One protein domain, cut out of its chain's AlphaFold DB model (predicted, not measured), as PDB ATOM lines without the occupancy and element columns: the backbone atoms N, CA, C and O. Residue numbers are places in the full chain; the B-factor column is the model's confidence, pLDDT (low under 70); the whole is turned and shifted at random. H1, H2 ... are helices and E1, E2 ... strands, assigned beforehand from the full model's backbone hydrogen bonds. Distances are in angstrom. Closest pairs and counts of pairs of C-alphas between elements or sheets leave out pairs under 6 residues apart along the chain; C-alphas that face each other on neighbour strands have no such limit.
ATOM      1  N   ASN A 336      -4.444-142.041 178.365       78.38
ATOM      2  CA  ASN A 336      -4.348-143.453 178.034       78.38
ATOM      3  C   ASN A 336      -4.054-144.419 179.196       78.38
ATOM      4  O   ASN A 336      -3.797-144.054 180.349       78.38
ATOM      5  N   THR A 337      -4.100-145.722 178.891       67.19
ATOM      6  CA  THR A 337      -3.967-146.799 179.893       67.19
ATOM      7  C   THR A 337      -2.575-147.437 179.941       67.19
ATOM      8  O   THR A 337      -2.433-148.648 180.165       67.19
ATOM      9  N   GLY A 338      -1.524-146.633 179.772       66.31
ATOM     10  CA  GLY A 338      -0.172-147.147 179.595       66.31
ATOM     11  C   GLY A 338       0.956-146.413 180.308       66.31
ATOM     12  O   GLY A 338       0.816-145.585 181.210       66.31
ATOM     13  N   SER A 339       2.154-146.809 179.913       69.12
ATOM     14  CA  SER A 339       3.296-145.913 179.855       69.12
ATOM     15  C   SER A 339       3.891-146.121 178.474       69.12
ATOM     16  O   SER A 339       4.209-147.263 178.145       69.12
ATOM     17  N   ILE A 340       4.104-145.031 177.738       63.22
ATOM     18  CA  ILE A 340       4.549-144.928 176.330       63.22
ATOM     19  C   ILE A 340       5.710-145.848 175.882       63.22
ATOM     20  O   ILE A 340       6.013-146.010 174.703       63.22
ATOM     21  N   ASN A 341       6.415-146.451 176.841       60.59
ATOM     22  CA  ASN A 341       7.581-147.300 176.656       60.59
ATOM     23  C   ASN A 341       7.483-148.655 177.395       60.59
ATOM     24  O   ASN A 341       8.515-149.280 177.677       60.59
ATOM     25  N   ASP A 342       6.285-149.170 177.696       57.62
ATOM     26  CA  ASP A 342       6.102-150.444 178.413       57.62
ATOM     27  C   ASP A 342       6.195-151.707 177.517       57.62
ATOM     28  O   ASP A 342       6.607-152.778 177.987       57.62
ATOM     29  N   GLY A 343       5.990-151.572 176.201       49.06
ATOM     30  CA  GLY A 343       6.034-152.667 175.222       49.06
ATOM     31  C   GLY A 343       4.676-153.246 174.808       49.06
ATOM     32  O   GLY A 343       4.661-154.302 174.156       49.06
ATOM     33  N   ASP A 344       3.573-152.615 175.205       54.62
ATOM     34  CA  ASP A 344       2.258-152.733 174.576       54.62
ATOM     35  C   ASP A 344       2.001-151.514 173.662       54.62
ATOM     36  O   ASP A 344       2.614-150.465 173.839       54.62
ATOM     37  N   GLN A 345       1.191-151.706 172.618       59.91
ATOM     38  CA  GLN A 345       0.837-150.679 171.613       59.91
ATOM     39  C   GLN A 345      -0.667-150.363 171.615       59.91
ATOM     40  O   GLN A 345      -1.097-149.433 170.953       59.91
ATOM     41  N   SER A 346      -1.486-151.163 172.305       61.66
ATOM     42  CA  SER A 346      -2.951-151.022 172.327       61.66
ATOM     43  C   SER A 346      -3.433-150.211 173.538       61.66
ATOM     44  O   SER A 346      -4.455-150.550 174.133       61.66
ATOM     45  N   ASN A 347      -2.593-149.298 174.018       70.00
ATOM     46  CA  ASN A 347      -2.794-148.515 175.237       70.00
ATOM     47  C   ASN A 347      -1.978-147.203 175.241       70.00
ATOM     48  O   ASN A 347      -1.739-146.657 176.318       70.00
ATOM     49  N   ASN A 348      -1.493-146.788 174.064       76.56
ATOM     50  CA  ASN A 348      -0.725-145.574 173.826       76.56
ATOM     51  C   ASN A 348      -1.222-144.932 172.528       76.56
ATOM     52  O   ASN A 348      -1.575-145.647 171.586       76.56
ATOM     53  N   ASP A 349      -1.123-143.615 172.469       82.81
ATOM     54  CA  ASP A 349      -1.361-142.787 171.298       82.81
ATOM     55  C   ASP A 349      -0.276-143.033 170.239       82.81
ATOM     56  O   ASP A 349       0.827-143.533 170.519       82.81
ATOM     57  N   PHE A 350      -0.593-142.690 168.996       81.12
ATOM     58  CA  PHE A 350       0.156-143.141 167.838       81.12
ATOM     59  C   PHE A 350       0.321-142.059 166.769       81.12
ATOM     60  O   PHE A 350      -0.656-141.468 166.327       81.12
ATOM     61  N   VAL A 351       1.553-141.864 166.287       79.69
ATOM     62  CA  VAL A 351       1.852-140.996 165.135       79.69
ATOM     63  C   VAL A 351       2.836-141.682 164.186       79.69
ATOM     64  O   VAL A 351       3.889-142.188 164.596       79.69
ATOM     65  N   ASP A 352       2.498-141.741 162.894       69.31
ATOM     66  CA  ASP A 352       3.270-142.504 161.909       69.31
ATOM     67  C   ASP A 352       4.361-141.693 161.204       69.31
ATOM     68  O   ASP A 352       4.286-141.323 160.031       69.31
ATOM     69  N   LEU A 353       5.475-141.528 161.902       73.19
ATOM     70  CA  LEU A 353       6.635-140.806 161.385       73.19
ATOM     71  C   LEU A 353       7.498-141.634 160.411       73.19
ATOM     72  O   LEU A 353       8.570-141.192 159.985       73.19
ATOM     73  N   SER A 354       7.097-142.858 160.046       62.09
ATOM     74  CA  SER A 354       7.975-143.771 159.298       62.09
ATOM     75  C   SER A 354       8.084-143.462 157.792       62.09
ATOM     76  O   SER A 354       9.015-143.941 157.131       62.09
ATOM     77  N   GLY A 355       7.228-142.580 157.259       64.38
ATOM     78  CA  GLY A 355       7.437-141.926 155.958       64.38
ATOM     79  C   GLY A 355       8.704-141.056 155.936       64.38
ATOM     80  O   GLY A 355       9.506-141.144 155.005       64.38
ATOM     81  N   PHE A 356       8.956-140.325 157.025       75.38
ATOM     82  CA  PHE A 356      10.085-139.402 157.174       75.38
ATOM     83  C   PHE A 356      11.346-140.084 157.710       75.38
ATOM     84  O   PHE A 356      12.451-139.908 157.189       75.38
ATOM     85  N   TYR A 357      11.204-140.936 158.725       70.25
ATOM     86  CA  TYR A 357      12.329-141.585 159.398       70.25
ATOM     87  C   TYR A 357      12.398-143.064 159.018       70.25
ATOM     88  O   TYR A 357      11.965-143.962 159.740       70.25
ATOM     89  N   ASN A 358      13.036-143.338 157.879       65.00
ATOM     90  CA  ASN A 358      13.283-144.691 157.384       65.00
ATOM     91  C   ASN A 358      14.721-144.863 156.873       65.00
ATOM     92  O   ASN A 358      15.595-144.016 157.040       65.00
ATOM     93  N   THR A 359      15.020-146.023 156.281       57.25
ATOM     94  CA  THR A 359      16.383-146.345 155.821       57.25
ATOM     95  C   THR A 359      16.798-145.581 154.564       57.25
ATOM     96  O   THR A 359      17.995-145.375 154.353       57.25
ATOM     97  N   THR A 360      15.847-145.129 153.745       70.38
ATOM     98  CA  THR A 360      16.126-144.320 152.553       70.38
ATOM     99  C   THR A 360      16.543-142.913 152.964       70.38
ATOM    100  O   THR A 360      17.629-142.471 152.581       70.38
ATOM    101  N   THR A 361      15.741-142.258 153.804       77.69
ATOM    102  CA  THR A 361      16.004-140.900 154.296       77.69
ATOM    103  C   THR A 361      17.280-140.859 155.139       77.69
ATOM    104  O   THR A 361      18.195-140.098 154.821       77.69
ATOM    105  N   LEU A 362      17.459-141.811 156.064       74.38
ATOM    106  CA  LEU A 362      18.713-142.050 156.797       74.38
ATOM    107  C   LEU A 362      19.944-142.163 155.883       74.38
ATOM    108  O   LEU A 362      21.006-141.613 156.183       74.38
ATOM    109  N   THR A 363      19.831-142.898 154.772       71.88
ATOM    110  CA  THR A 363      20.936-143.051 153.812       71.88
ATOM    111  C   THR A 363      21.225-141.738 153.085       71.88
ATOM    112  O   THR A 363      22.392-141.430 152.837       71.88
ATOM    113  N   GLY A 364      20.192-140.949 152.777       80.94
ATOM    114  CA  GLY A 364      20.324-139.594 152.244       80.94
ATOM    115  C   GLY A 364      21.070-138.674 153.211       80.94
ATOM    116  O   GLY A 364      22.116-138.132 152.854       80.94
ATOM    117  N   VAL A 365      20.578-138.570 154.448       90.69
ATOM    118  CA  VAL A 365      21.131-137.748 155.538       90.69
ATOM    119  C   VAL A 365      22.594-138.099 155.823       90.69
ATOM    120  O   VAL A 365      23.477-137.236 155.769       90.69
ATOM    121  N   ASN A 366      22.899-139.384 156.022       85.94
ATOM    122  CA  ASN A 366      24.277-139.846 156.215       85.94
ATOM    123  C   ASN A 366      25.155-139.637 154.961       85.94
ATOM    124  O   ASN A 366      26.373-139.484 155.064       85.94
ATOM    125  N   GLY A 367      24.556-139.600 153.766       88.69
ATOM    126  CA  GLY A 367      25.240-139.312 152.505       88.69
ATOM    127  C   GLY A 367      25.681-137.852 152.343       88.69
ATOM    128  O   GLY A 367      26.657-137.600 151.631       88.69
ATOM    129  N   VAL A 368      25.007-136.902 153.003       93.88
ATOM    130  CA  VAL A 368      25.322-135.460 152.937       93.88
ATOM    131  C   VAL A 368      26.104-134.927 154.145       93.88
ATOM    132  O   VAL A 368      26.617-133.811 154.083       93.88
ATOM    133  N   GLY A 369      26.273-135.722 155.205       87.81
ATOM    134  CA  GLY A 369      27.120-135.370 156.354       87.81
ATOM    135  C   GLY A 369      26.580-135.772 157.726       87.81
ATOM    136  O   GLY A 369      27.316-135.640 158.705       87.81
ATOM    137  N   GLY A 370      25.348-136.281 157.801       89.50
ATOM    138  CA  GLY A 370      24.813-136.896 159.012       89.50
ATOM    139  C   GLY A 370      25.610-138.133 159.439       89.50
ATOM    140  O   GLY A 370      26.386-138.705 158.669       89.50
ATOM    141  N   ASN A 371      25.435-138.543 160.694       87.06
ATOM    142  CA  ASN A 371      26.051-139.755 161.229       87.06
ATOM    143  C   ASN A 371      25.130-140.381 162.282       87.06
ATOM    144  O   ASN A 371      25.433-140.377 163.473       87.06
ATOM    145  N   PHE A 372      23.994-140.896 161.823       78.12
ATOM    146  CA  PHE A 372      23.011-141.585 162.656       78.12
ATOM    147  C   PHE A 372      23.087-143.087 162.404       78.12
ATOM    148  O   PHE A 372      23.109-143.538 161.254       78.12
ATOM    149  N   GLY A 373      23.109-143.881 163.475       54.47
ATOM    150  CA  GLY A 373      23.154-145.334 163.364       54.47
ATOM    151  C   GLY A 373      21.889-145.951 162.755       54.47
ATOM    152  O   GLY A 373      21.944-147.090 162.295       54.47
ATOM    153  N   ASN A 374      20.747-145.263 162.786       54.53
ATOM    154  CA  ASN A 374      19.448-145.757 162.322       54.53
ATOM    155  C   ASN A 374      18.419-144.618 162.258       54.53
ATOM    156  O   ASN A 374      18.665-143.534 162.782       54.53
ATOM    157  N   ALA A 375      17.249-144.903 161.685       65.06
ATOM    158  CA  ALA A 375      16.161-143.942 161.550       65.06
ATOM    159  C   ALA A 375      15.583-143.451 162.893       65.06
ATOM    160  O   ALA A 375      15.396-142.253 163.050       65.06
ATOM    161  N   LEU A 376      15.393-144.324 163.891       61.09
ATOM    162  CA  LEU A 376      14.913-143.911 165.216       61.09
ATOM    163  C   LEU A 376      15.923-142.985 165.918       61.09
ATOM    164  O   LEU A 376      15.518-141.999 166.512       61.09
ATOM    165  N   ALA A 377      17.237-143.227 165.818       65.44
ATOM    166  CA  ALA A 377      18.230-142.285 166.362       65.44
ATOM    167  C   ALA A 377      18.314-140.964 165.576       65.44
ATOM    168  O   ALA A 377      18.715-139.956 166.146       65.44
ATOM    169  N   MET A 378      17.951-140.963 164.290       79.38
ATOM    170  CA  MET A 378      17.827-139.744 163.485       79.38
ATOM    171  C   MET A 378      16.623-138.914 163.954       79.38
ATOM    172  O   MET A 378      16.793-137.760 164.320       79.38
ATOM    173  N   MET A 379      15.451-139.545 164.070       79.12
ATOM    174  CA  MET A 379      14.202-138.965 164.585       79.12
ATOM    175  C   MET A 379      14.354-138.386 165.995       79.12
ATOM    176  O   MET A 379      13.965-137.259 166.268       79.12
ATOM    177  N   ARG A 380      15.010-139.135 166.887       78.50
ATOM    178  CA  ARG A 380      15.322-138.699 168.257       78.50
ATOM    179  C   ARG A 380      16.316-137.543 168.333       78.50
ATOM    180  O   ARG A 380      16.385-136.885 169.365       78.50
ATOM    181  N   ALA A 381      17.138-137.363 167.301       81.06
ATOM    182  CA  ALA A 381      18.087-136.263 167.216       81.06
ATOM    183  C   ALA A 381      17.460-135.007 166.590       81.06
ATOM    184  O   ALA A 381      17.930-133.919 166.913       81.06
ATOM    185  N   ASP A 382      16.433-135.162 165.745       89.19
ATOM    186  CA  ASP A 382      15.524-134.083 165.322       89.19
ATOM    187  C   ASP A 382      14.755-133.563 166.542       89.19
ATOM    188  O   ASP A 382      15.079-132.492 167.041       89.19
ATOM    189  N   ALA A 383      13.918-134.414 167.157       85.12
ATOM    190  CA  ALA A 383      13.095-134.111 168.338       85.12
ATOM    191  C   ALA A 383      13.878-133.724 169.619       85.12
ATOM    192  O   ALA A 383      13.316-133.652 170.711       85.12
ATOM    193  N   ALA A 384      15.193-133.513 169.529       83.31
ATOM    194  CA  ALA A 384      16.054-133.108 170.630       83.31
ATOM    195  C   ALA A 384      15.959-131.610 170.978       83.31
ATOM    196  O   ALA A 384      16.335-131.239 172.095       83.31
ATOM    197  N   ASP A 385      15.499-130.753 170.060       85.94
ATOM    198  CA  ASP A 385      15.118-129.361 170.359       85.94
ATOM    199  C   ASP A 385      13.604-129.165 170.550       85.94
ATOM    200  O   ASP A 385      13.189-128.151 171.115       85.94
ATOM    201  N   GLY A 386      12.824-130.190 170.204       85.00
ATOM    202  CA  GLY A 386      11.396-130.320 170.466       85.00
ATOM    203  C   GLY A 386      10.504-130.252 169.236       85.00
ATOM    204  O   GLY A 386       9.290-130.305 169.402       85.00
ATOM    205  N   GLN A 387      11.095-130.189 168.042       90.44
ATOM    206  CA  GLN A 387      10.388-130.283 166.770       90.44
ATOM    207  C   GLN A 387      10.917-131.470 165.956       90.44
ATOM    208  O   GLN A 387      12.060-131.905 166.103       90.44
ATOM    209  N   LEU A 388      10.076-132.007 165.086       89.38
ATOM    210  CA  LEU A 388      10.436-132.943 164.032       89.38
ATOM    211  C   LEU A 388      10.418-132.149 162.722       89.38
ATOM    212  O   LEU A 388       9.489-132.289 161.943       89.38
ATOM    213  N   ASP A 389      11.414-131.276 162.529       92.38
ATOM    214  CA  ASP A 389      11.486-130.295 161.426       92.38
ATOM    215  C   ASP A 389      12.600-130.599 160.395       92.38
ATOM    216  O   ASP A 389      12.911-129.815 159.490       92.38
ATOM    217  N   GLY A 390      13.294-131.728 160.560       89.62
ATOM    218  CA  GLY A 390      14.463-132.098 159.770       89.62
ATOM    219  C   GLY A 390      15.723-131.260 160.030       89.62
ATOM    220  O   GLY A 390      16.682-131.391 159.259       89.62
ATOM    221  N   ILE A 391      15.780-130.390 161.046       92.50
ATOM    222  CA  ILE A 391      16.911-129.493 161.363       92.50
ATOM    223  C   ILE A 391      17.822-130.078 162.463       92.50
ATOM    224  O   ILE A 391      18.395-129.371 163.298       92.50
ATOM    225  N   ILE A 392      18.085-131.387 162.398       92.38
ATOM    226  CA  ILE A 392      18.951-132.117 163.338       92.38
ATOM    227  C   ILE A 392      20.259-131.376 163.688       92.38
ATOM    228  O   ILE A 392      21.228-131.315 162.915       92.38
ATOM    229  N   GLY A 393      20.325-130.858 164.918       87.69
ATOM    230  CA  GLY A 393      21.509-130.190 165.467       87.69
ATOM    231  C   GLY A 393      21.890-128.882 164.759       87.69
ATOM    232  O   GLY A 393      23.071-128.514 164.755       87.69
ATOM    233  N   GLY A 394      20.924-128.188 164.149       89.56
ATOM    234  CA  GLY A 394      21.144-126.947 163.400       89.56
ATOM    235  C   GLY A 394      21.641-127.158 161.965       89.56
ATOM    236  O   GLY A 394      22.162-126.220 161.352       89.56
ATOM    237  N   VAL A 395      21.522-128.376 161.430       93.25
ATOM    238  CA  VAL A 395      21.775-128.695 160.019       93.25
ATOM    239  C   VAL A 395      20.457-129.136 159.398       93.25
ATOM    240  O   VAL A 395      19.910-130.151 159.796       93.25
ATOM    241  N   ASN A 396      19.961-128.382 158.416       94.00
ATOM    242  CA  ASN A 396      18.737-128.735 157.701       94.00
ATOM    243  C   ASN A 396      18.973-129.942 156.772       94.00
ATOM    244  O   ASN A 396      19.874-129.923 155.924       94.00
ATOM    245  N   TYR A 397      18.131-130.956 156.944       93.81
ATOM    246  CA  TYR A 397      18.070-132.201 156.188       93.81
ATOM    247  C   TYR A 397      16.681-132.452 155.563       93.81
ATOM    248  O   TYR A 397      16.454-133.555 155.061       93.81
ATOM    249  N   THR A 398      15.762-131.473 155.527       90.25
ATOM    250  CA  THR A 398      14.390-131.659 154.990       90.25
ATOM    251  C   THR A 398      14.402-132.189 153.554       90.25
ATOM    252  O   THR A 398      13.711-133.142 153.214       90.25
ATOM    253  N   ALA A 399      15.348-131.733 152.727       88.75
ATOM    254  CA  ALA A 399      15.577-132.263 151.377       88.75
ATOM    255  C   ALA A 399      16.012-133.756 151.305       88.75
ATOM    256  O   ALA A 399      16.281-134.269 150.213       88.75
ATOM    257  N   GLN A 400      16.195-134.438 152.440       91.56
ATOM    258  CA  GLN A 400      16.470-135.876 152.566       91.56
ATOM    259  C   GLN A 400      15.425-136.615 153.412       91.56
ATOM    260  O   GLN A 400      15.263-137.813 153.195       91.56
ATOM    261  N   ILE A 401      14.782-135.937 154.368       82.44
ATOM    262  CA  ILE A 401      13.790-136.499 155.299       82.44
ATOM    263  C   ILE A 401      12.364-136.388 154.734       82.44
ATOM    264  O   ILE A 401      11.584-137.320 154.883       82.44
ATOM    265  N   GLY A 402      12.069-135.311 154.006       81.75
ATOM    266  CA  GLY A 402      10.719-134.837 153.694       81.75
ATOM    267  C   GLY A 402      10.496-133.457 154.324       81.75
ATOM    268  O   GLY A 402      11.306-133.031 155.150       81.75
ATOM    269  N   ASP A 403       9.435-132.763 153.910       84.81
ATOM    270  CA  ASP A 403       8.865-131.670 154.710       84.81
ATOM    271  C   ASP A 403       7.994-132.332 155.778       84.81
ATOM    272  O   ASP A 403       6.900-132.803 155.484       84.81
ATOM    273  N   VAL A 404       8.549-132.445 156.976       85.00
ATOM    274  CA  VAL A 404       7.836-132.696 158.229       85.00
ATOM    275  C   VAL A 404       8.168-131.505 159.115       85.00
ATOM    276  O   VAL A 404       9.316-131.054 159.075       85.00
ATOM    277  N   ASP A 405       7.191-130.983 159.847       90.50
ATOM    278  CA  ASP A 405       7.392-129.938 160.851       90.50
ATOM    279  C   ASP A 405       6.394-130.170 161.997       90.50
ATOM    280  O   ASP A 405       5.370-129.518 162.097       90.50
ATOM    281  N   LEU A 406       6.653-131.184 162.830       91.94
ATOM    282  CA  LEU A 406       5.715-131.623 163.876       91.94
ATOM    283  C   LEU A 406       6.239-131.354 165.292       91.94
ATOM    284  O   LEU A 406       7.355-131.744 165.649       91.94
ATOM    285  N   THR A 407       5.390-130.788 166.148       93.12
ATOM    286  CA  THR A 407       5.627-130.615 167.587       93.12
ATOM    287  C   THR A 407       4.764-131.572 168.414       93.12
ATOM    288  O   THR A 407       3.542-131.558 168.322       93.12
ATOM    289  N   LEU A 408       5.392-132.353 169.300       89.88
ATOM    290  CA  LEU A 408       4.711-133.274 170.222       89.88
ATOM    291  C   LEU A 408       4.844-132.792 171.676       89.88
ATOM    292  O   LEU A 408       5.963-132.578 172.160       89.88
ATOM    293  N   GLN A 409       3.726-132.654 172.395       90.88
ATOM    294  CA  GLN A 409       3.679-132.173 173.783       90.88
ATOM    295  C   GLN A 409       2.971-133.157 174.738       90.88
ATOM    296  O   GLN A 409       2.249-134.039 174.303       90.88
ATOM    297  N   ASP A 410       3.217-133.029 176.046       82.06
ATOM    298  CA  ASP A 410       2.821-133.964 177.116       82.06
ATOM    299  C   ASP A 410       1.537-133.569 177.881       82.06
ATOM    300  O   ASP A 410       1.338-133.981 179.030       82.06
ATOM    301  N   GLY A 411       0.714-132.683 177.313       78.38
ATOM    302  CA  GLY A 411      -0.513-132.144 177.922       78.38
ATOM    303  C   GLY A 411      -0.270-131.138 179.054       78.38
ATOM    304  O   GLY A 411      -1.179-130.418 179.469       78.38
ATOM    305  N   ALA A 412       0.965-131.018 179.550       79.62
ATOM    306  CA  ALA A 412       1.398-129.942 180.440       79.62
ATOM    307  C   ALA A 412       2.150-128.822 179.688       79.62
ATOM    308  O   ALA A 412       2.683-127.904 180.325       79.62
ATOM    309  N   GLY A 413       2.200-128.894 178.353       71.56
ATOM    310  CA  GLY A 413       3.001-128.020 177.492       71.56
ATOM    311  C   GLY A 413       4.505-128.322 177.536       71.56
ATOM    312  O   GLY A 413       5.323-127.460 177.205       71.56
ATOM    313  N   GLY A 414       4.894-129.503 178.022       76.44
ATOM    314  CA  GLY A 414       6.253-130.022 177.955       76.44
ATOM    315  C   GLY A 414       6.456-130.850 176.689       76.44
ATOM    316  O   GLY A 414       5.584-131.600 176.286       76.44
ATOM    317  N   THR A 415       7.618-130.734 176.055       79.69
ATOM    318  CA  THR A 415       7.982-131.515 174.863       79.69
ATOM    319  C   THR A 415       8.058-133.020 175.154       79.69
ATOM    320  O   THR A 415       8.782-133.426 176.071       79.69
ATOM    321  N   VAL A 416       7.424-133.850 174.319       73.44
ATOM    322  CA  VAL A 416       7.634-135.310 174.317       73.44
ATOM    323  C   VAL A 416       9.076-135.600 173.923       73.44
ATOM    324  O   VAL A 416       9.533-135.247 172.837       73.44
ATOM    325  N   THR A 417       9.834-136.235 174.814       69.94
ATOM    326  CA  THR A 417      11.263-136.427 174.561       69.94
ATOM    327  C   THR A 417      11.498-137.544 173.549       69.94
ATOM    328  O   THR A 417      10.780-138.542 173.515       69.94
ATOM    329  N   GLY A 418      12.585-137.453 172.777       55.00
ATOM    330  CA  GLY A 418      12.982-138.542 171.882       55.00
ATOM    331  C   GLY A 418      13.137-139.904 172.585       55.00
ATOM    332  O   GLY A 418      12.979-140.941 171.947       55.00
ATOM    333  N   ASP A 419      13.396-139.957 173.897       54.81
ATOM    334  CA  ASP A 419      13.440-141.236 174.618       54.81
ATOM    335  C   ASP A 419      12.068-141.922 174.741       54.81
ATOM    336  O   ASP A 419      12.025-143.159 174.757       54.81
ATOM    337  N   ASP A 420      10.989-141.140 174.727       57.94
ATOM    338  CA  ASP A 420       9.588-141.568 174.771       57.94
ATOM    339  C   ASP A 420       9.023-141.876 173.370       57.94
ATOM    340  O   ASP A 420       8.091-142.667 173.227       57.94
ATOM    341  N   LEU A 421       9.669-141.376 172.312       58.31
ATOM    342  CA  LEU A 421       9.465-141.856 170.943       58.31
ATOM    343  C   LEU A 421      10.120-143.235 170.775       58.31
ATOM    344  O   LEU A 421      11.351-143.378 170.719       58.31
ATOM    345  N   THR A 422       9.309-144.291 170.725       50.25
ATOM    346  CA  THR A 422       9.758-145.687 170.708       50.25
ATOM    347  C   THR A 422       9.044-146.522 169.645       50.25
ATOM    348  O   THR A 422       8.122-146.091 168.970       50.25
ATOM    349  N   PHE A 423       9.447-147.785 169.501       47.38
ATOM    350  CA  PHE A 423       8.698-148.762 168.705       47.38
ATOM    351  C   PHE A 423       7.222-148.880 169.132       47.38
ATOM    352  O   PHE A 423       6.365-149.214 168.315       47.38
ATOM    353  N   ASP A 424       6.942-148.631 170.410       43.38
ATOM    354  CA  ASP A 424       5.649-148.864 171.045       43.38
ATOM    355  C   ASP A 424       4.626-147.737 170.734       43.38
ATOM    356  O   ASP A 424       3.465-147.872 171.099       43.38
ATOM    357  N   ASN A 425       5.044-146.698 169.990       47.16
ATOM    358  CA  ASN A 425       4.211-145.627 169.414       47.16
ATOM    359  C   ASN A 425       4.646-145.169 167.990       47.16
ATOM    360  O   ASN A 425       4.122-144.185 167.489       47.16
ATOM    361  N   THR A 426       5.581-145.875 167.317       49.03
ATOM    362  CA  THR A 426       6.013-145.595 165.909       49.03
ATOM    363  C   THR A 426       6.212-146.837 165.004       49.03
ATOM    364  O   THR A 426       6.451-146.709 163.811       49.03
ATOM    365  N   ASN A 427       6.108-148.049 165.572       49.72
ATOM    366  CA  ASN A 427       5.735-149.337 164.945       49.72
ATOM    367  C   ASN A 427       6.521-149.938 163.733       49.72
ATOM    368  O   ASN A 427       6.530-149.404 162.633       49.72
TER     369      ASN A 427
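AT A GLANCE: This is residues 336 to 427 of the 635 residues of the protein "PA14 domain-containing protein" of Tateyamaria omphalii (UniProt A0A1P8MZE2). A mostly looped chain with little regular structure makes an elongated outline: H1 and H3 pack together towards one end, H2 packs on H1 nearer the middle, and loops with the short H4 make the other end. The unnamed residues 336 to 358 run from that far end to H1. The printed part has 92 residues, 29 in named elements, mostly helix, in the order H1, H2, H3, E1, H4. It is compact, radius of gyration of the C-alphas 13.2 A, spanning 41 by 25 by 19 A.

HOW THE PARTS SIT: H1, residues 359 to 368, touches H2, residues 375 to 382, closest at the C-alphas of Leu 362 and Ala 375, 5.7 A, at a steep tilt of 54 degrees, the same way. H1 touches H3, residues 398 to 401, closest at the C-alphas of Thr 361 and Ile 401, 5.0 A. E1, residues 406 to 408, pairs with no named strand; its residues 406 to 407 pair antiparallel with 387 to 388. H4, residues 423 to 426, touches no helix. In H1 and H2 every O i to N i+4 pair is within hydrogen-bond range; H3 and H4 are too short for one.

IN THESE COORDINATES: H1 spans 14.4 A from C-alpha 359 at (16.383, -146.345, 155.821); H2 spans 10.6 A. H4 ends at C-alpha 426, (6.013, -145.595, 165.909).

THE WHOLE: The C-alphas of Thr 337 and Val 368, 41.4 A, are farthest apart. The printed part has no cut; the links H2 to H3 and E1 to H4 are long. Mean pLDDT of the printed part is 75.3, and of H4 47.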